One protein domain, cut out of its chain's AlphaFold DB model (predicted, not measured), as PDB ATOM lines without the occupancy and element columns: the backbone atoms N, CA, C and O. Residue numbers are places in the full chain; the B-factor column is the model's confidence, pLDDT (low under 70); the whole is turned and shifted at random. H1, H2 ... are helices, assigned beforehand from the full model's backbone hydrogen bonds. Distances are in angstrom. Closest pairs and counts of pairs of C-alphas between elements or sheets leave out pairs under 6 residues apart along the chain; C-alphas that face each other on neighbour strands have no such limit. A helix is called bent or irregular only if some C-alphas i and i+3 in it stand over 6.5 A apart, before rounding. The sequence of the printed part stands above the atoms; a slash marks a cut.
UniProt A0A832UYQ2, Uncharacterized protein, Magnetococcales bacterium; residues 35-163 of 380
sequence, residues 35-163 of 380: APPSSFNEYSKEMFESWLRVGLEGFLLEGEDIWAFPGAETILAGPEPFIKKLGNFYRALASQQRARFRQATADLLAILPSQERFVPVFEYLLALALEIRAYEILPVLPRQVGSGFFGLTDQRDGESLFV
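This is residues 35 to 163 of the 380 residues of an uncharacterized protein of Magnetococcales bacterium (UniProt A0A832UYQ2). H2, the longest helix by residues, crosses a hairpin of two long helices, H6 and H7, while H5 packs on H7 and meets the early part of H6. The short helices H3 and H4 join H2 to H5 at one side, H1 is near the beginning of H6, H8 meets the end of H6, and residues 154 to 159 stick out beyond the body. The printed part has 129 residues with eight named helices, H1 to H8 in order along the chain, and no named strand; its class is all helix. It is compact, with a radius of gyration of the C-alphas of 14.5 A, and spans 44 by 29 by 20 A, only just elongated.

H2, residues 45 to 62, measures 24.3 A and begins at C-alpha 45, (164.727, 43.555, 146.090). H6, residues 95 to 111, measures 24.7 A, and H7, residues 116 to 132, measures 25.2 A, ending at C-alpha 132, (155.506, 38.595, 157.452). H5 is residues 82 to 92, 15.5 A, and H8 is residues 141 to 149, 10.2 A, ending at C-alpha 149, (142.648, 53.153, 146.553). The short helices are H1, residues 38 to 42, H3, residues 65 to 68, and H4, residues 73 to 76. H7 and H8 are irregular: C-alphas 117 and 120 are 7.1 A apart, and C-alphas 146 and 149 are 7.6 A apart.

H6 is the hub, touching four helices. With residues 45 to 53 alone H2 touches it at a steep tilt of 57 degrees, the same way; the closest C-alphas, of Glu 49 and Ala 104, are 4.5 A apart. H2 touches H7 with residues 56 to 61 alone, at a steep tilt of 54 degrees, opposite ways, closest at the C-alphas of Leu 56 and Val 121, 6.3 A. H6 and H7 form a helical hairpin at a shallow tilt of 26 degrees, closest at the C-alphas of Leu 109 and Phe 122, 6.7 A. H5 touches H7 at a steep tilt of 42 degrees, the same way, closest at the C-alphas of Gly 87 and Glu 131, 5.8 A. H5 and H6, also a helical hairpin, only just touch, with 3 pairs of C-alphas within 8 A, the closest being Tyr 90 and Arg 98, 6.2 A. H6 and H8 touch only at their ends, closest at the C-alphas of Ala 110 and Gln 144, 6.3 A. H3 touches H2, closest at the C-alphas of Ala 68 and Gly 55, 4.4 A, and H4 touches H5, closest at the C-alphas of Leu 76 and Lys 85, 5.4 A. H1 is close to H6 but not clearly touching, and H2 and H5 are apart. In H2, H5 and H6 every O i to N i+4 pair is within hydrogen-bond range; in H7 11 of 13 are, in H8 3 of 5, and in H1 0 of 1, with 2 of 2 O i to N i+3 pairs within range, while H3 and H4 are too short for an O i to N i+4 pair.

The two C-alphas farthest apart, of Ser 38 and Arg 156, are 45.6 A from each other. The printed part has no cut, and no link is long. Residues 150 to 163 hold no named element, and 154 to 159 stand free. The mean pLDDT of the printed part is 86.3, with residues 35 to 36, 145 to 148, 151 and 153 to 159 under 70.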
ATOM      1  N   ALA A  35     162.763  23.806 151.427       58.47
ATOM      2  CA  ALA A  35     163.547  25.011 151.198       58.47
ATOM      3  C   ALA A  35     163.145  25.634 149.849       58.47
ATOM      4  O   ALA A  35     162.926  24.891 148.884       58.47
ATOM      5  N   PRO A  36     163.061  26.973 149.747       62.38
ATOM      6  CA  PRO A  36     162.914  27.627 148.458       62.38
ATOM      7  C   PRO A  36     164.097  27.228 147.565       62.38
ATOM      8  O   PRO A  36     165.198  26.999 148.083       62.38
ATOM      9  N   PRO A  37     163.900  27.131 146.239       70.69
ATOM     10  CA  PRO A  37     165.002  26.881 145.322       70.69
ATOM     11  C   PRO A  37     166.182  27.810 145.604       70.69
ATOM     12  O   PRO A  37     166.001  28.989 145.919       70.69
ATOM     13  N   SER A  38     167.403  27.292 145.460       72.06
ATOM     14  CA  SER A  38     168.631  28.051 145.730       72.06
ATOM     15  C   SER A  38     168.729  29.353 144.929       72.06
ATOM     16  O   SER A  38     169.400  30.277 145.383       72.06
ATOM     17  N   SER A  39     168.020  29.462 143.800       78.44
ATOM     18  CA  SER A  39     167.912  30.677 142.986       78.44
ATOM     19  C   SER A  39     167.381  31.889 143.761       78.44
ATOM     20  O   SER A  39     167.812  33.010 143.500       78.44
ATOM     21  N   PHE A  40     166.524  31.700 144.772       86.31
ATOM     22  CA  PHE A  40     166.014  32.813 145.587       86.31
ATOM     23  C   PHE A  40     167.073  33.424 146.513       86.31
ATOM     24  O   PHE A  40     166.895  34.536 147.010       86.31
ATOM     25  N   ASN A  41     168.208  32.751 146.724       83.12
ATOM     26  CA  ASN A  41     169.317  33.328 147.486       83.12
ATOM     27  C   ASN A  41     170.028  34.458 146.734       83.12
ATOM     28  O   ASN A  41     170.734  35.244 147.364       83.12
ATOM     29  N   GLU A  42     169.823  34.564 145.423       89.56
ATOM     30  CA  GLU A  42     170.416  35.597 144.574       89.56
ATOM     31  C   GLU A  42     169.447  36.748 144.289       89.56
ATOM     32  O   GLU A  42     169.862  37.781 143.764       89.56
ATOM     33  N   TYR A  43     168.175  36.615 144.684       92.31
ATOM     34  CA  TYR A  43     167.161  37.620 144.385       92.31
ATOM     35  C   TYR A  43     167.532  38.979 144.982       92.31
ATOM     36  O   TYR A  43     167.855  39.118 146.170       92.31
ATOM     37  N   SER A  44     167.492  40.007 144.138       94.44
ATOM     38  CA  SER A  44     167.497  41.393 144.590       94.44
ATOM     39  C   SER A  44     166.112  41.780 145.115       94.44
ATOM     40  O   SER A  44     165.139  41.029 145.009       94.44
ATOM     41  N   LYS A  45     166.014  42.980 145.689       95.88
ATOM     42  CA  LYS A  45     164.727  43.555 146.090       95.88
ATOM     43  C   LYS A  45     163.788  43.691 144.882       95.88
ATOM     44  O   LYS A  45     162.644  43.268 144.951       95.88
ATOM     45  N   GLU A  46     164.301  44.206 143.769       96.56
ATOM     46  CA  GLU A  46     163.566  44.430 142.517       96.56
ATOM     47  C   GLU A  46     163.092  43.107 141.897       96.56
ATOM     48  O   GLU A  46     162.002  43.030 141.333       96.56
ATOM     49  N   MET A  47     163.884  42.038 142.036       95.69
ATOM     50  CA  MET A  47     163.475  40.702 141.596       95.69
ATOM     51  C   MET A  47     162.307  40.168 142.426       95.69
ATOM     52  O   MET A  47     161.366  39.624 141.853       95.69
ATOM     53  N   PHE A  48     162.330  40.347 143.752       96.88
ATOM     54  CA  PHE A  48     161.187  39.988 144.595       96.88
ATOM     55  C   PHE A  48     159.955  40.833 144.300       96.88
ATOM     56  O   PHE A  48     158.858  40.290 144.280       96.88
ATOM     57  N   GLU A  49     160.125  42.129 144.061       96.25
ATOM     58  CA  GLU A  49     159.030  43.039 143.723       96.25
ATOM     59  C   GLU A  49     158.341  42.600 142.426       96.25
ATOM     60  O   GLU A  49     157.127  42.407 142.406       96.25
ATOM     61  N   SER A  50     159.126  42.353 141.372       95.50
ATOM     62  CA  SER A  50     158.628  41.855 140.087       95.50
ATOM     63  C   SER A  50     157.946  40.492 140.228       95.50
ATOM     64  O   SER A  50     156.833  40.301 139.743       95.50
ATOM     65  N   TRP A  51     158.573  39.559 140.951       95.94
ATOM     66  CA  TRP A  51     158.027  38.221 141.182       95.94
ATOM     67  C   TRP A  51     156.711  38.252 141.968       95.94
ATOM     68  O   TRP A  51     155.755  37.586 141.581       95.94
ATOM     69  N   LEU A  52     156.630  39.062 143.031       96.44
ATOM     70  CA  LEU A  52     155.399  39.258 143.800       96.44
ATOM     71  C   LEU A  52     154.304  39.884 142.946       96.44
ATOM     72  O   LEU A  52     153.160  39.449 143.016       96.44
ATOM     73  N   ARG A  53     154.649  40.891 142.143       95.38
ATOM     74  CA  ARG A  53     153.692  41.584 141.286       95.38
ATOM     75  C   ARG A  53     153.087  40.652 140.249       95.38
ATOM     76  O   ARG A  53     151.872  40.509 140.215       95.38
ATOM     77  N   VAL A  54     153.932  40.021 139.432       94.56
ATOM     78  CA  VAL A  54     153.489  39.109 138.368       94.56
ATOM     79  C   VAL A  54     152.690  37.960 138.969       94.56
ATOM     80  O   VAL A  54     151.604  37.663 138.485       94.56
ATOM     81  N   GLY A  55     153.166  37.375 140.072       95.00
ATOM     82  CA  GLY A  55     152.459  36.276 140.714       95.00
ATOM     83  C   GLY A  55     151.103  36.673 141.288       95.00
ATOM     84  O   GLY A  55     150.125  35.956 141.092       95.00
ATOM     85  N   LEU A  56     151.003  37.814 141.978       95.19
ATOM     86  CA  LEU A  56     149.728  38.264 142.541       95.19
ATOM     87  C   LEU A  56     148.738  38.683 141.453       95.19
ATOM     88  O   LEU A  56     147.559  38.363 141.572       95.19
ATOM     89  N   GLU A  57     149.195  39.370 140.404       94.31
ATOM     90  CA  GLU A  57     148.344  39.734 139.266       94.31
ATOM     91  C   GLU A  57     147.857  38.471 138.528       94.31
ATOM     92  O   GLU A  57     146.651  38.308 138.347       94.31
ATOM     93  N   GLY A  58     148.747  37.521 138.221       93.81
ATOM     94  CA  GLY A  58     148.380  36.248 137.589       93.81
ATOM     95  C   GLY A  58     147.408  35.418 138.439       93.81
ATOM     96  O   GLY A  58     146.389  34.928 137.948       93.81
ATOM     97  N   PHE A  59     147.655  35.319 139.750       93.19
ATOM     98  CA  PHE A  59     146.813  34.551 140.673       93.19
ATOM     99  C   PHE A  59     145.435  35.189 140.903       93.19
ATOM    100  O   PHE A  59     144.425  34.487 140.887       93.19
ATOM    101  N   LEU A  60     145.378  36.506 141.134       91.69
ATOM    102  CA  LEU A  60     144.148  37.192 141.551       91.69
ATOM    103  C   LEU A  60     143.330  37.745 140.388       91.69
ATOM    104  O   LEU A  60     142.110  37.840 140.507       91.69
ATOM    105  N   LEU A  61     143.980  38.154 139.296       91.31
ATOM    106  CA  LEU A  61     143.326  38.863 138.192       91.31
ATOM    107  C   LEU A  61     143.158  37.978 136.957       91.31
ATOM    108  O   LEU A  61     142.166  38.120 136.244       91.31
ATOM    109  N   GLU A  62     144.101  37.071 136.710       89.56
ATOM    110  CA  GLU A  62     144.125  36.236 135.500       89.56
ATOM    111  C   GLU A  62     143.697  34.782 135.770       89.56
ATOM    112  O   GLU A  62     143.333  34.057 134.844       89.56
ATOM    113  N   GLY A  63     143.647  34.372 137.043       86.25
ATOM    114  CA  GLY A  63     143.183  33.049 137.465       86.25
ATOM    115  C   GLY A  63     144.178  31.920 137.183       86.25
ATOM    116  O   GLY A  63     143.767  30.765 137.078       86.25
ATOM    117  N   GLU A  64     145.473  32.230 137.073       80.94
ATOM    118  CA  GLU A  64     146.548  31.283 136.719       80.94
ATOM    119  C   GLU A  64     146.916  30.281 137.839       80.94
ATOM    120  O   GLU A  64     147.809  29.446 137.674       80.94
ATOM    121  N   ASP A  65     146.201  30.319 138.970       85.75
ATOM    122  CA  ASP A  65     146.460  29.512 140.170       85.75
ATOM    123  C   ASP A  65     147.926  29.663 140.655       85.75
ATOM    124  O   ASP A  65     148.598  30.662 140.385       85.75
ATOM    125  N   ILE A  66     148.447  28.703 141.421       85.06
ATOM    126  CA  ILE A  66     149.806  28.728 141.988       85.06
ATOM    127  C   ILE A  66     150.931  28.849 140.945       85.06
ATOM    128  O   ILE A  66     152.058  29.184 141.313       85.06
ATOM    129  N   TRP A  67     150.647  28.588 139.665       86.19
ATOM    130  CA  TRP A  67     151.620  28.654 138.569       86.19
ATOM    131  C   TRP A  67     152.057  30.081 138.241       86.19
ATOM    132  O   TRP A  67     153.123  30.264 137.657       86.19
ATOM    133  N   ALA A  68     151.301  31.084 138.697       88.12
ATOM    134  CA  ALA A  68     151.686  32.490 138.603       88.12
ATOM    135  C   ALA A  68     152.993  32.806 139.367       88.12
ATOM    136  O   ALA A  68     153.636  33.825 139.119       88.12
ATOM    137  N   PHE A  69     153.417  31.937 140.295       90.38
ATOM    138  CA  PHE A  69     154.604  32.123 141.133       90.38
ATOM    139  C   PHE A  69     155.725  31.140 140.761       90.38
ATOM    140  O   PHE A  69     155.947  30.150 141.471       90.38
ATOM    141  N   PRO A  70     156.481  31.418 139.681       86.06
ATOM    142  CA  PRO A  70     157.474  30.490 139.171       86.06
ATOM    143  C   PRO A  70     158.557  30.199 140.213       86.06
ATOM    144  O   PRO A  70     159.089  31.110 140.859       86.06
ATOM    145  N   GLY A  71     158.880  28.918 140.371       85.38
ATOM    146  CA  GLY A  71     159.868  28.405 141.320       85.38
ATOM    147  C   GLY A  71     159.367  28.233 142.759       85.38
ATOM    148  O   GLY A  71     160.108  27.707 143.587       85.38
ATOM    149  N   ALA A  72     158.147  28.649 143.102       87.06
ATOM    150  CA  ALA A  72     157.577  28.417 144.435       87.06
ATOM    151  C   ALA A  72     156.381  27.455 144.425       87.06
ATOM    152  O   ALA A  72     155.780  27.223 145.473       87.06
ATOM    153  N   GLU A  73     156.055  26.857 143.283       87.75
ATOM    154  CA  GLU A  73     154.833  26.085 143.045       87.75
ATOM    155  C   GLU A  73     154.677  24.962 144.071       87.75
ATOM    156  O   GLU A  73     153.631  24.825 144.699       87.75
ATOM    157  N   THR A  74     155.750  24.215 144.337       83.19
ATOM    158  CA  THR A  74     155.748  23.117 145.317       83.19
ATOM    159  C   THR A  74     155.441  23.593 146.739       83.19
ATOM    160  O   THR A  74     154.760  22.896 147.488       83.19
ATOM    161  N   ILE A  75     155.921  24.780 147.123       83.31
ATOM    162  CA  ILE A  75     155.671  25.370 148.450       83.31
ATOM    163  C   ILE A  75     154.241  25.926 148.513       83.31
ATOM    164  O   ILE A  75     153.574  25.840 149.545       83.31
ATOM    165  N   LEU A  76     153.745  26.461 147.397       87.31
ATOM    166  CA  LEU A  76     152.433  27.091 147.293       87.31
ATOM    167  C   LEU A  76     151.297  26.107 146.957       87.31
ATOM    168  O   LEU A  76     150.131  26.482 147.057       87.31
ATOM    169  N   ALA A  77     151.578  24.841 146.644       86.25
ATOM    170  CA  ALA A  77     150.567  23.822 146.333       86.25
ATOM    171  C   ALA A  77     149.831  23.239 147.561       86.25
ATOM    172  O   ALA A  77     148.893  22.460 147.399       86.25
ATOM    173  N   GLY A  78     150.227  23.591 148.791       81.56
ATOM    174  CA  GLY A  78     149.655  23.021 150.023       81.56
ATOM    175  C   GLY A  78     148.164  23.344 150.265       81.56
ATOM    176  O   GLY A  78     147.594  24.188 149.581       81.56
ATOM    177  N   PRO A  79     147.506  22.724 151.263       83.06
ATOM    178  CA  PRO A  79     146.083  22.951 151.561       83.06
ATOM    179  C   PRO A  79     145.796  24.246 152.349       83.06
ATOM    180  O   PRO A  79     144.640  24.583 152.584       83.06
ATOM    181  N   GLU A  80     146.831  24.955 152.807       88.25
ATOM    182  CA  GLU A  80     146.697  26.171 153.618       88.25
ATOM    183  C   GLU A  80     146.139  27.365 152.811       88.25
ATOM    184  O   GLU A  80     146.212  27.372 151.582       88.25
ATOM    185  N   PRO A  81     145.627  28.429 153.456       90.25
ATOM    186  CA  PRO A  81     145.289  29.671 152.759       90.25
ATOM    187  C   PRO A  81     146.505  30.276 152.045       90.25
ATOM    188  O   PRO A  81     147.604  30.276 152.597       90.25
ATOM    189  N   PHE A  82     146.320  30.848 150.850       91.31
ATOM    190  CA  PHE A  82     147.427  31.320 150.002       91.31
ATOM    191  C   PHE A  82     148.390  32.292 150.713       91.31
ATOM    192  O   PHE A  82     149.606  32.113 150.655       91.31
ATOM    193  N   ILE A  83     147.859  33.245 151.493       93.94
ATOM    194  CA  ILE A  83     148.665  34.158 152.324       93.94
ATOM    195  C   ILE A  83     149.570  33.405 153.310       93.94
ATOM    196  O   ILE A  83     150.733  33.769 153.477       93.94
ATOM    197  N   LYS A  84     149.080  32.326 153.937       93.19
ATOM    198  CA  LYS A  84     149.891  31.501 154.846       93.19
ATOM    199  C   LYS A  84     151.002  30.772 154.103       93.19
ATOM    200  O   LYS A  84     152.114  30.705 154.621       93.19
ATOM    201  N   LYS A  85     150.744  30.312 152.877       92.69
ATOM    202  CA  LYS A  85     151.772  29.684 152.037       92.69
ATOM    203  C   LYS A  85     152.880  30.671 151.665       92.69
ATOM    204  O   LYS A  85     154.054  30.339 151.814       92.69
ATOM    205  N   LEU A  86     152.530  31.902 151.278       94.19
ATOM    206  CA  LEU A  86     153.512  32.975 151.057       94.19
ATOM    207  C   LEU A  86     154.276  33.329 152.342       94.19
ATOM    208  O   LEU A  86     155.488  33.539 152.306       94.19
ATOM    209  N   GLY A  87     153.602  33.325 153.493       94.56
ATOM    210  CA  GLY A  87     154.239  33.470 154.802       94.56
ATOM    211  C   GLY A  87     155.248  32.358 155.104       94.56
ATOM    212  O   GLY A  87     156.353  32.627 155.574       94.56
ATOM    213  N   ASN A  88     154.905  31.108 154.796       91.38
ATOM    214  CA  ASN A  88     155.789  29.955 154.959       91.38
ATOM    215  C   ASN A  88     156.991  30.025 154.007       91.38
ATOM    216  O   ASN A  88     158.123  29.828 154.455       91.38
ATOM    217  N   PHE A  89     156.773  30.409 152.744       92.69
ATOM    218  CA  PHE A  89     157.847  30.715 151.796       92.69
ATOM    219  C   PHE A  89     158.797  31.778 152.361       92.69
ATOM    220  O   PHE A  89     160.000  31.546 152.457       92.69
ATOM    221  N   TYR A  90     158.255  32.901 152.841       94.81
ATOM    222  CA  TYR A  90     159.034  33.962 153.476       94.81
ATOM    223  C   TYR A  90     159.860  33.450 154.664       94.81
ATOM    224  O   TYR A  90     161.036  33.788 154.794       94.81
ATOM    225  N   ARG A  91     159.288  32.614 155.539       93.06
ATOM    226  CA  ARG A  91     160.014  32.064 156.699       93.06
ATOM    227  C   ARG A  91     161.155  31.131 156.304       93.06
ATOM    228  O   ARG A  91     162.112  31.026 157.068       93.06
ATOM    229  N   ALA A  92     161.064  30.492 155.142       91.31
ATOM    230  CA  ALA A  92     162.103  29.617 154.617       91.31
ATOM    231  C   ALA A  92     163.254  30.383 153.926       91.31
ATOM    232  O   ALA A  92     164.305  29.800 153.664       91.31
ATOM    233  N   LEU A  93     163.098  31.689 153.668       92.31
ATOM    234  CA  LEU A  93     164.159  32.539 153.124       92.31
ATOM    235  C   LEU A  93     165.255  32.842 154.162       92.31
ATOM    236  O   LEU A  93     165.003  33.028 155.358       92.31
ATOM    237  N   ALA A  94     166.487  33.016 153.677       91.62
ATOM    238  CA  ALA A  94     167.593  33.532 154.480       91.62
ATOM    239  C   ALA A  94     167.290  34.939 155.036       91.62
ATOM    240  O   ALA A  94     166.531  35.711 154.450       91.62
ATOM    241  N   SER A  95     167.919  35.321 156.156       93.12
ATOM    242  CA  SER A  95     167.630  36.591 156.853       93.12
ATOM    243  C   SER A  95     167.710  37.833 155.952       93.12
ATOM    244  O   SER A  95     166.804  38.665 155.956       93.12
ATOM    245  N   GLN A  96     168.756  37.924 155.124       94.62
ATOM    246  CA  GLN A  96     168.921  39.030 154.177       94.62
ATOM    247  C   GLN A  96     167.816  39.051 153.111       94.62
ATOM    248  O   GLN A  96     167.318  40.119 152.764       94.62
ATOM    249  N   GLN A  97     167.399  37.876 152.632       95.38
ATOM    250  CA  GLN A  97     166.337  37.757 151.636       95.38
ATOM    251  C   GLN A  97     164.965  38.083 152.220       95.38
ATOM    252  O   GLN A  97     164.173  38.753 151.570       95.38
ATOM    253  N   ARG A  98     164.717  37.741 153.489       96.12
ATOM    254  CA  ARG A  98     163.519  38.187 154.215       96.12
ATOM    255  C   ARG A  98     163.421  39.709 154.278       96.12
ATOM    256  O   ARG A  98     162.357  40.255 154.014       96.12
ATOM    257  N   ALA A  99     164.518  40.403 154.582       96.00
ATOM    258  CA  ALA A  99     164.520  41.867 154.579       96.00
ATOM    259  C   ALA A  99     164.197  42.441 153.187       96.00
ATOM    260  O   ALA A  99     163.358  43.330 153.068       96.00
ATOM    261  N   ARG A 100     164.797  41.883 152.125       97.12
ATOM    262  CA  ARG A 100     164.498  42.275 150.736       97.12
ATOM    263  C   ARG A 100     163.049  41.995 150.349       97.12
ATOM    264  O   ARG A 100     162.441  42.838 149.707       97.12
ATOM    265  N   PHE A 101     162.490  40.867 150.775       97.25
ATOM    266  CA  PHE A 101     161.102  40.488 150.517       97.25
ATOM    267  C   PHE A 101     160.106  41.448 151.187       97.25
ATOM    268  O   PHE A 101     159.135  41.871 150.559       97.25
ATOM    269  N   ARG A 102     160.355  41.852 152.443       97.06
ATOM    270  CA  ARG A 102     159.519  42.860 153.121       97.06
ATOM    271  C   ARG A 102     159.609  44.221 152.437       97.06
ATOM    272  O   ARG A 102     158.576  44.835 152.189       97.06
ATOM    273  N   GLN A 103     160.814  44.652 152.062       96.81
ATOM    274  CA  GLN A 103     160.985  45.901 151.320       96.81
ATOM    275  C   GLN A 103     160.305  45.840 149.946       96.81
ATOM    276  O   GLN A 103     159.636  46.787 149.569       96.81
ATOM    277  N   ALA A 104     160.404  44.719 149.230       97.62
ATOM    278  CA  ALA A 104     159.701  44.507 147.968       97.62
ATOM    279  C   ALA A 104     158.173  44.563 148.135       97.62
ATOM    280  O   ALA A 104     157.487  45.125 147.290       97.62
ATOM    281  N   THR A 105     157.639  44.035 149.243       97.25
ATOM    282  CA  THR A 105     156.207  44.144 149.578       97.25
ATOM    283  C   THR A 105     155.796  45.609 149.770       97.25
ATOM    284  O   THR A 105     154.765  46.035 149.253       97.25
ATOM    285  N   ALA A 106     156.614  46.397 150.477       95.38
ATOM    286  CA  ALA A 106     156.381  47.827 150.677       95.38
ATOM    287  C   ALA A 106     156.507  48.635 149.378       95.38
ATOM    288  O   ALA A 106     155.652  49.471 149.094       95.38
ATOM    289  N   ASP A 107     157.533  48.365 148.574       95.69
ATOM    290  CA  ASP A 107     157.769  49.049 147.304       95.69
ATOM    291  C   ASP A 107     156.641  48.741 146.311       95.69
ATOM    292  O   ASP A 107     156.100  49.665 145.707       95.69
ATOM    293  N   LEU A 108     156.203  47.478 146.228       95.31
ATOM    294  CA  LEU A 108     155.070  47.081 145.396       95.31
ATOM    295  C   LEU A 108     153.778  47.782 145.825       95.31
ATOM    296  O   LEU A 108     153.098  48.355 144.975       95.31
ATOM    297  N   LEU A 109     153.466  47.812 147.127       93.19
ATOM    298  CA  LEU A 109     152.350  48.614 147.647       93.19
ATOM    299  C   LEU A 109     152.480  50.078 147.210       93.19
ATOM    300  O   LEU A 109     151.507  50.666 146.748       93.19
ATOM    301  N   ALA A 110     153.679  50.655 147.309       91.75
ATOM    302  CA  ALA A 110     153.949  52.057 147.006       91.75
ATOM    303  C   ALA A 110     153.818  52.434 145.523       91.75
ATOM    304  O   ALA A 110     153.673  53.627 145.239       91.75
ATOM    305  N   ILE A 111     153.878  51.475 144.597       92.44
ATOM    306  CA  ILE A 111     153.768  51.719 143.148       92.44
ATOM    307  C   ILE A 111     152.519  51.095 142.514       92.44
ATOM    308  O   ILE A 111     152.312  51.266 141.309       92.44
ATOM    309  N   LEU A 112     151.709  50.365 143.286       91.06
ATOM    310  CA  LEU A 112     150.532  49.677 142.769       91.06
ATOM    311  C   LEU A 112     149.562  50.701 142.146       91.06
ATOM    312  O   LEU A 112     149.250  51.708 142.787       91.06
ATOM    313  N   PRO A 113     149.081  50.497 140.905       89.38
ATOM    314  CA  PRO A 113     148.200  51.466 140.271       89.38
ATOM    315  C   PRO A 113     146.861  51.538 141.001       89.38
ATOM    316  O   PRO A 113     146.188  50.527 141.177       89.38
ATOM    317  N   SER A 114     146.446  52.745 141.362       85.75
ATOM    318  CA  SER A 114     145.187  53.009 142.056       85.75
ATOM    319  C   SER A 114     143.974  52.868 141.128       85.75
ATOM    320  O   SER A 114     143.396  53.850 140.670       85.75
ATOM    321  N   GLN A 115     143.630  51.631 140.782       86.69
ATOM    322  CA  GLN A 115     142.473  51.273 139.959       86.69
ATOM    323  C   GLN A 115     141.703  50.156 140.660       86.69
ATOM    324  O   GLN A 115     142.316  49.302 141.297       86.69
ATOM    325  N   GLU A 116     140.380  50.124 140.492       85.06
ATOM    326  CA  GLU A 116     139.492  49.153 141.152       85.06
ATOM    327  C   GLU A 116     139.960  47.701 140.954       85.06
ATOM    328  O   GLU A 116     140.033  46.931 141.906       85.06
ATOM    329  N   ARG A 117     140.419  47.352 139.742       87.94
ATOM    330  CA  ARG A 117     140.957  46.014 139.440       87.94
ATOM    331  C   ARG A 117     142.156  45.592 140.300       87.94
ATOM    332  O   ARG A 117     142.413  44.403 140.408       87.94
ATOM    333  N   PHE A 118     142.905  46.532 140.878       90.38
ATOM    334  CA  PHE A 118     144.068  46.246 141.725       90.38
ATOM    335  C   PHE A 118     143.736  46.237 143.221       90.38
ATOM    336  O   PHE A 118     144.617  45.932 144.023       90.38
ATOM    337  N   VAL A 119     142.491  46.524 143.616       88.25
ATOM    338  CA  VAL A 119     142.060  46.448 145.024       88.25
ATOM    339  C   VAL A 119     142.331  45.059 145.624       88.25
ATOM    340  O   VAL A 119     142.971  45.017 146.674       88.25
ATOM    341  N   PRO A 120     142.011  43.926 144.957       89.69
ATOM    342  CA  PRO A 120     142.325  42.602 145.504       89.69
ATOM    343  C   PRO A 120     143.826  42.389 145.735       89.69
ATOM    344  O   PRO A 120     144.230  41.779 146.724       89.69
ATOM    345  N   VAL A 121     144.675  42.921 144.847       92.19
ATOM    346  CA  VAL A 121     146.138  42.845 144.989       92.19
ATOM    347  C   VAL A 121     146.594  43.655 146.203       92.19
ATOM    348  O   VAL A 121     147.400  43.172 146.997       92.19
ATOM    349  N   PHE A 122     146.052  44.860 146.386       91.19
ATOM    350  CA  PHE A 122     146.341  45.704 147.543       91.19
ATOM    351  C   PHE A 122     145.943  45.020 148.862       91.19
ATOM    352  O   PHE A 122     146.752  44.953 149.789       91.19
ATOM    353  N   GLU A 123     144.739  44.448 148.940       90.25
ATOM    354  CA  GLU A 123     144.250  43.706 150.113       90.25
ATOM    355  C   GLU A 123     145.142  42.504 150.444       90.25
ATOM    356  O   GLU A 123     145.501  42.288 151.607       90.25
ATOM    357  N   TYR A 124     145.560  41.749 149.423       92.94
ATOM    358  CA  TYR A 124     146.491  40.633 149.591       92.94
ATOM    359  C   TYR A 124     147.859  41.094 150.092       92.94
ATOM    360  O   TYR A 124     148.443  40.435 150.952       92.94
ATOM    361  N   LEU A 125     148.364  42.230 149.614       94.81
ATOM    362  CA  LEU A 125     149.622  42.798 150.094       94.81
ATOM    363  C   LEU A 125     149.523  43.275 151.549       94.81
ATOM    364  O   LEU A 125     150.463  43.055 152.312       94.81
ATOM    365  N   LEU A 126     148.388  43.845 151.975       93.38
ATOM    366  CA  LEU A 126     148.146  44.166 153.389       93.38
ATOM    367  C   LEU A 126     148.125  42.906 154.263       93.38
ATOM    368  O   LEU A 126     148.753  42.874 155.324       93.38
ATOM    369  N   ALA A 127     147.419  41.862 153.822       93.56
ATOM    370  CA  ALA A 127     147.349  40.590 154.538       93.56
ATOM    371  C   ALA A 127     148.724  39.906 154.614       93.56
ATOM    372  O   ALA A 127     149.118  39.402 155.669       93.56
ATOM    373  N   LEU A 128     149.489  39.938 153.519       95.50
ATOM    374  CA  LEU A 128     150.853  39.424 153.472       95.50
ATOM    375  C   LEU A 128     151.769  40.206 154.413       95.50
ATOM    376  O   LEU A 128     152.531  39.595 155.159       95.50
ATOM    377  N   ALA A 129     151.678  41.537 154.426       95.56
ATOM    378  CA  ALA A 129     152.482  42.380 155.302       95.56
ATOM    379  C   ALA A 129     152.264  42.054 156.785       95.56
ATOM    380  O   ALA A 129     153.230  42.035 157.550       95.56
ATOM    381  N   LEU A 130     151.032  41.735 157.186       93.62
ATOM    382  CA  LEU A 130     150.739  41.238 158.532       93.62
ATOM    383  C   LEU A 130     151.384  39.886 158.806       93.62
ATOM    384  O   LEU A 130     152.032  39.705 159.839       93.62
ATOM    385  N   GLU A 131     151.256  38.958 157.862       95.00
ATOM    386  CA  GLU A 131     151.812  37.612 157.984       95.00
ATOM    387  C   GLU A 131     153.339  37.622 158.156       95.00
ATOM    388  O   GLU A 131     153.887  36.852 158.950       95.00
ATOM    389  N   ILE A 132     154.035  38.514 157.448       95.00
ATOM    390  CA  ILE A 132     155.506  38.595 157.452       95.00
ATOM    391  C   ILE A 132     156.063  39.689 158.374       95.00
ATOM    392  O   ILE A 132     157.286  39.820 158.490       95.00
ATOM    393  N   ARG A 133     155.182  40.456 159.034       93.00
ATOM    394  CA  ARG A 133     155.498  41.648 159.841       93.00
ATOM    395  C   ARG A 133     156.330  42.686 159.073       93.00
ATOM    396  O   ARG A 133     157.399  43.080 159.532       93.00
ATOM    397  N   ALA A 134     155.858  43.104 157.902       93.88
ATOM    398  CA  ALA A 134     156.490  44.145 157.087       93.88
ATOM    399  C   ALA A 134     156.163  45.552 157.602       93.88
ATOM    400  O   ALA A 134     155.299  46.234 157.067       93.88
ATOM    401  N   TYR A 135     156.870  46.007 158.639       92.00
ATOM    402  CA  TYR A 135     156.777  47.388 159.144       92.00
ATOM    403  C   TYR A 135     157.208  48.433 158.101       92.00
ATOM    404  O   TYR A 135     156.787  49.586 158.167       92.00
ATOM    405  N   GLU A 136     157.984  48.021 157.096       93.31
ATOM    406  CA  GLU A 136     158.412  48.847 155.968       93.31
ATOM    407  C   GLU A 136     157.230  49.425 155.160       93.31
ATOM    408  O   GLU A 136     157.414  50.407 154.442       93.31
ATOM    409  N   ILE A 137     156.008  48.883 155.298       92.81
ATOM    410  CA  ILE A 137     154.824  49.413 154.603       92.81
ATOM    411  C   ILE A 137     154.273  50.708 155.231       92.81
ATOM    412  O   ILE A 137     153.610  51.489 154.551       92.81
ATOM    413  N   LEU A 138     154.514  50.959 156.524       91.88
ATOM    414  CA  LEU A 138     153.864  52.060 157.257       91.88
ATOM    415  C   LEU A 138     154.103  53.445 156.625       91.88
ATOM    416  O   LEU A 138     153.149  54.217 156.515       91.88
ATOM    417  N   PRO A 139     155.318  53.788 156.148       89.38
ATOM    418  CA  PRO A 139     155.560  55.084 155.519       89.38
ATOM    419  C   PRO A 139     154.886  55.250 154.151       89.38
ATOM    420  O   PRO A 139     154.672  56.389 153.724       89.38
ATOM    421  N   VAL A 140     154.569  54.152 153.451       89.12
ATOM    422  CA  VAL A 140     154.041  54.193 152.076       89.12
ATOM    423  C   VAL A 140     152.516  54.182 152.025       89.12
ATOM    424  O   VAL A 140     151.944  54.773 151.105       89.12
ATOM    425  N   LEU A 141     151.862  53.589 153.032       89.00
ATOM    426  CA  LEU A 141     150.404  53.491 153.099       89.00
ATOM    427  C   LEU A 141     149.712  54.848 152.919       89.00
ATOM    428  O   LEU A 141     148.885  54.938 152.017       89.00
ATOM    429  N   PRO A 142     150.064  55.937 153.640       86.69
ATOM    430  CA  PRO A 142     149.297  57.178 153.554       86.69
ATOM    431  C   PRO A 142     149.188  57.763 152.144       86.69
ATOM    432  O   PRO A 142     148.152  58.319 151.794       86.69
ATOM    433  N   ARG A 143     150.233  57.615 151.316       81.38
ATOM    434  CA  ARG A 143     150.239  58.126 149.938       81.38
ATOM    435  C   ARG A 143     149.277  57.346 149.046       81.38
ATOM    436  O   ARG A 143     148.490  57.945 148.320       81.38
ATOM    437  N   GLN A 144     149.364  56.023 149.101       75.50
ATOM    438  CA  GLN A 144     148.564  55.114 148.272       75.50
ATOM    439  C   GLN A 144     147.090  55.133 148.633       75.50
ATOM    440  O   GLN A 144     146.194  54.926 147.817       75.50
ATOM    441  N   VAL A 145     146.860  55.420 149.895       66.88
ATOM    442  CA  VAL A 145     145.566  55.358 150.502       66.88
ATOM    443  C   VAL A 145     144.819  56.686 150.353       66.88
ATOM    444  O   VAL A 145     143.701  56.711 149.851       66.88
ATOM    445  N   GLY A 146     145.462  57.804 150.700       57.44
ATOM    446  CA  GLY A 146     144.835  59.125 150.698       57.44
ATOM    447  C   GLY A 146     144.605  59.750 149.320       57.44
ATOM    448  O   GLY A 146     144.016  60.820 149.261       57.44
ATOM    449  N   SER A 147     145.065  59.128 148.229       57.41
ATOM    450  CA  SER A 147     144.888  59.645 146.856       57.41
ATOM    451  C   SER A 147     144.613  58.573 145.799       57.41
ATOM    452  O   SER A 147     144.553  58.879 144.609       57.41
ATOM    453  N   GLY A 148     144.513  57.312 146.221       63.16
ATOM    454  CA  GLY A 148     144.585  56.178 145.317       63.16
ATOM    455  C   GLY A 148     143.433  55.207 145.493       63.16
ATOM    456  O   GLY A 148     142.470  55.243 144.737       63.16
ATOM    457  N   PHE A 149     143.563  54.290 146.448       70.75
ATOM    458  CA  PHE A 149     142.648  53.153 146.553       70.75
ATOM    459  C   PHE A 149     141.331  53.447 147.281       70.75
ATOM    460  O   PHE A 149     140.400  52.644 147.231       70.75
ATOM    461  N   PHE A 150     141.225  54.584 147.965       70.38
ATOM    462  CA  PHE A 150     140.023  54.932 148.714       70.38
ATOM    463  C   PHE A 150     138.915  55.490 147.845       70.38
ATOM    464  O   PHE A 150     139.150  56.288 146.947       70.38
ATOM    465  N   GLY A 151     137.690  55.042 148.129       62.94
ATOM    466  CA  GLY A 151     136.516  55.366 147.322       62.94
ATOM    467  C   GLY A 151     136.462  54.633 145.978       62.94
ATOM    468  O   GLY A 151     135.544  54.894 145.209       62.94
ATOM    469  N   LEU A 152     137.404  53.722 145.690       71.25
ATOM    470  CA  LEU A 152     137.367  52.899 144.475       71.25
ATOM    471  C   LEU A 152     136.376  51.735 144.559       71.25
ATOM    472  O   LEU A 152     136.035  51.174 143.526       71.25
ATOM    473  N   THR A 153     135.929  51.360 145.760       65.00
ATOM    474  CA  THR A 153     134.901  50.336 145.948       65.00
ATOM    475  C   THR A 153     133.673  50.938 146.618       65.00
ATOM    476  O   THR A 153     133.770  51.658 147.612       65.00
ATOM    477  N   ASP A 154     132.492  50.599 146.099       57.28
ATOM    478  CA  ASP A 154     131.193  51.007 146.656       57.28
ATOM    479  C   ASP A 154     130.831  50.260 147.955       57.28
ATOM    480  O   ASP A 154     129.696  50.350 148.435       57.28
ATOM    481  N   GLN A 155     131.768  49.504 148.544       56.44
ATOM    482  CA  GLN A 155     131.552  48.787 149.797       56.44
ATOM    483  C   GLN A 155     131.470  49.778 150.963       56.44
ATOM    484  O   GLN A 155     132.426  50.042 151.686       56.44
ATOM    485  N   ARG A 156     130.265  50.320 151.148       49.19
ATOM    486  CA  ARG A 156     129.867  51.166 152.281       49.19
ATOM    487  C   ARG A 156     129.682  50.375 153.584       49.19
ATOM    488  O   ARG A 156     129.442  50.978 154.623       49.19
ATOM    489  N   ASP A 157     129.815  49.047 153.543       42.75
ATOM    490  CA  ASP A 157     129.487  48.120 154.640       42.75
ATOM    491  C   ASP A 157     130.583  47.984 155.719       42.75
ATOM    492  O   ASP A 157     130.604  47.026 156.486       42.75
ATOM    493  N   GLY A 158     131.493  48.953 155.842       44.94
ATOM    494  CA  GLY A 158     132.398  49.030 156.994       44.94
ATOM    495  C   GLY A 158     133.587  48.059 156.990       44.94
ATOM    496  O   GLY A 158     134.536  48.311 157.721       44.94
ATOM    497  N   GLU A 159     133.653  47.060 156.107       52.84
ATOM    498  CA  GLU A 159     134.920  46.400 155.720       52.84
ATOM    499  C   GLU A 159     135.619  47.186 154.603       52.84
ATOM    500  O   GLU A 159     136.140  46.650 153.632       52.84
ATOM    501  N   SER A 160     135.607  48.514 154.731       70.19
ATOM    502  CA  SER A 160     136.330  49.379 153.810       70.19
ATOM    503  C   SER A 160     137.819  49.045 153.851       70.19
ATOM    504  O   SER A 160     138.392  48.750 154.908       70.19
ATOM    505  N   LEU A 161     138.482  49.207 152.711       79.62
ATOM    506  CA  LEU A 161     139.933  49.133 152.622       79.62
ATOM    507  C   LEU A 161     140.630  50.040 153.657       79.62
ATOM    508  O   LEU A 161     141.738  49.736 154.100       79.62
ATOM    509  N   PHE A 162     139.975  51.120 154.107       80.44
ATOM    510  CA  PHE A 162     140.452  51.947 155.217       80.44
ATOM    511  C   PHE A 162     140.475  51.212 156.548       80.44
ATOM    512  O   PHE A 162     141.492  51.250 157.235       80.44
ATOM    513  N   VAL A 163     139.395  50.522 156.908       81.19
ATOM    514  CA  VAL A 163     139.325  49.737 158.146       81.19
ATOM    515  C   VAL A 163     140.385  48.642 158.128       81.19
ATOM    516  O   VAL A 163     141.138  48.522 159.095       81.19
TER     517      VAL A 163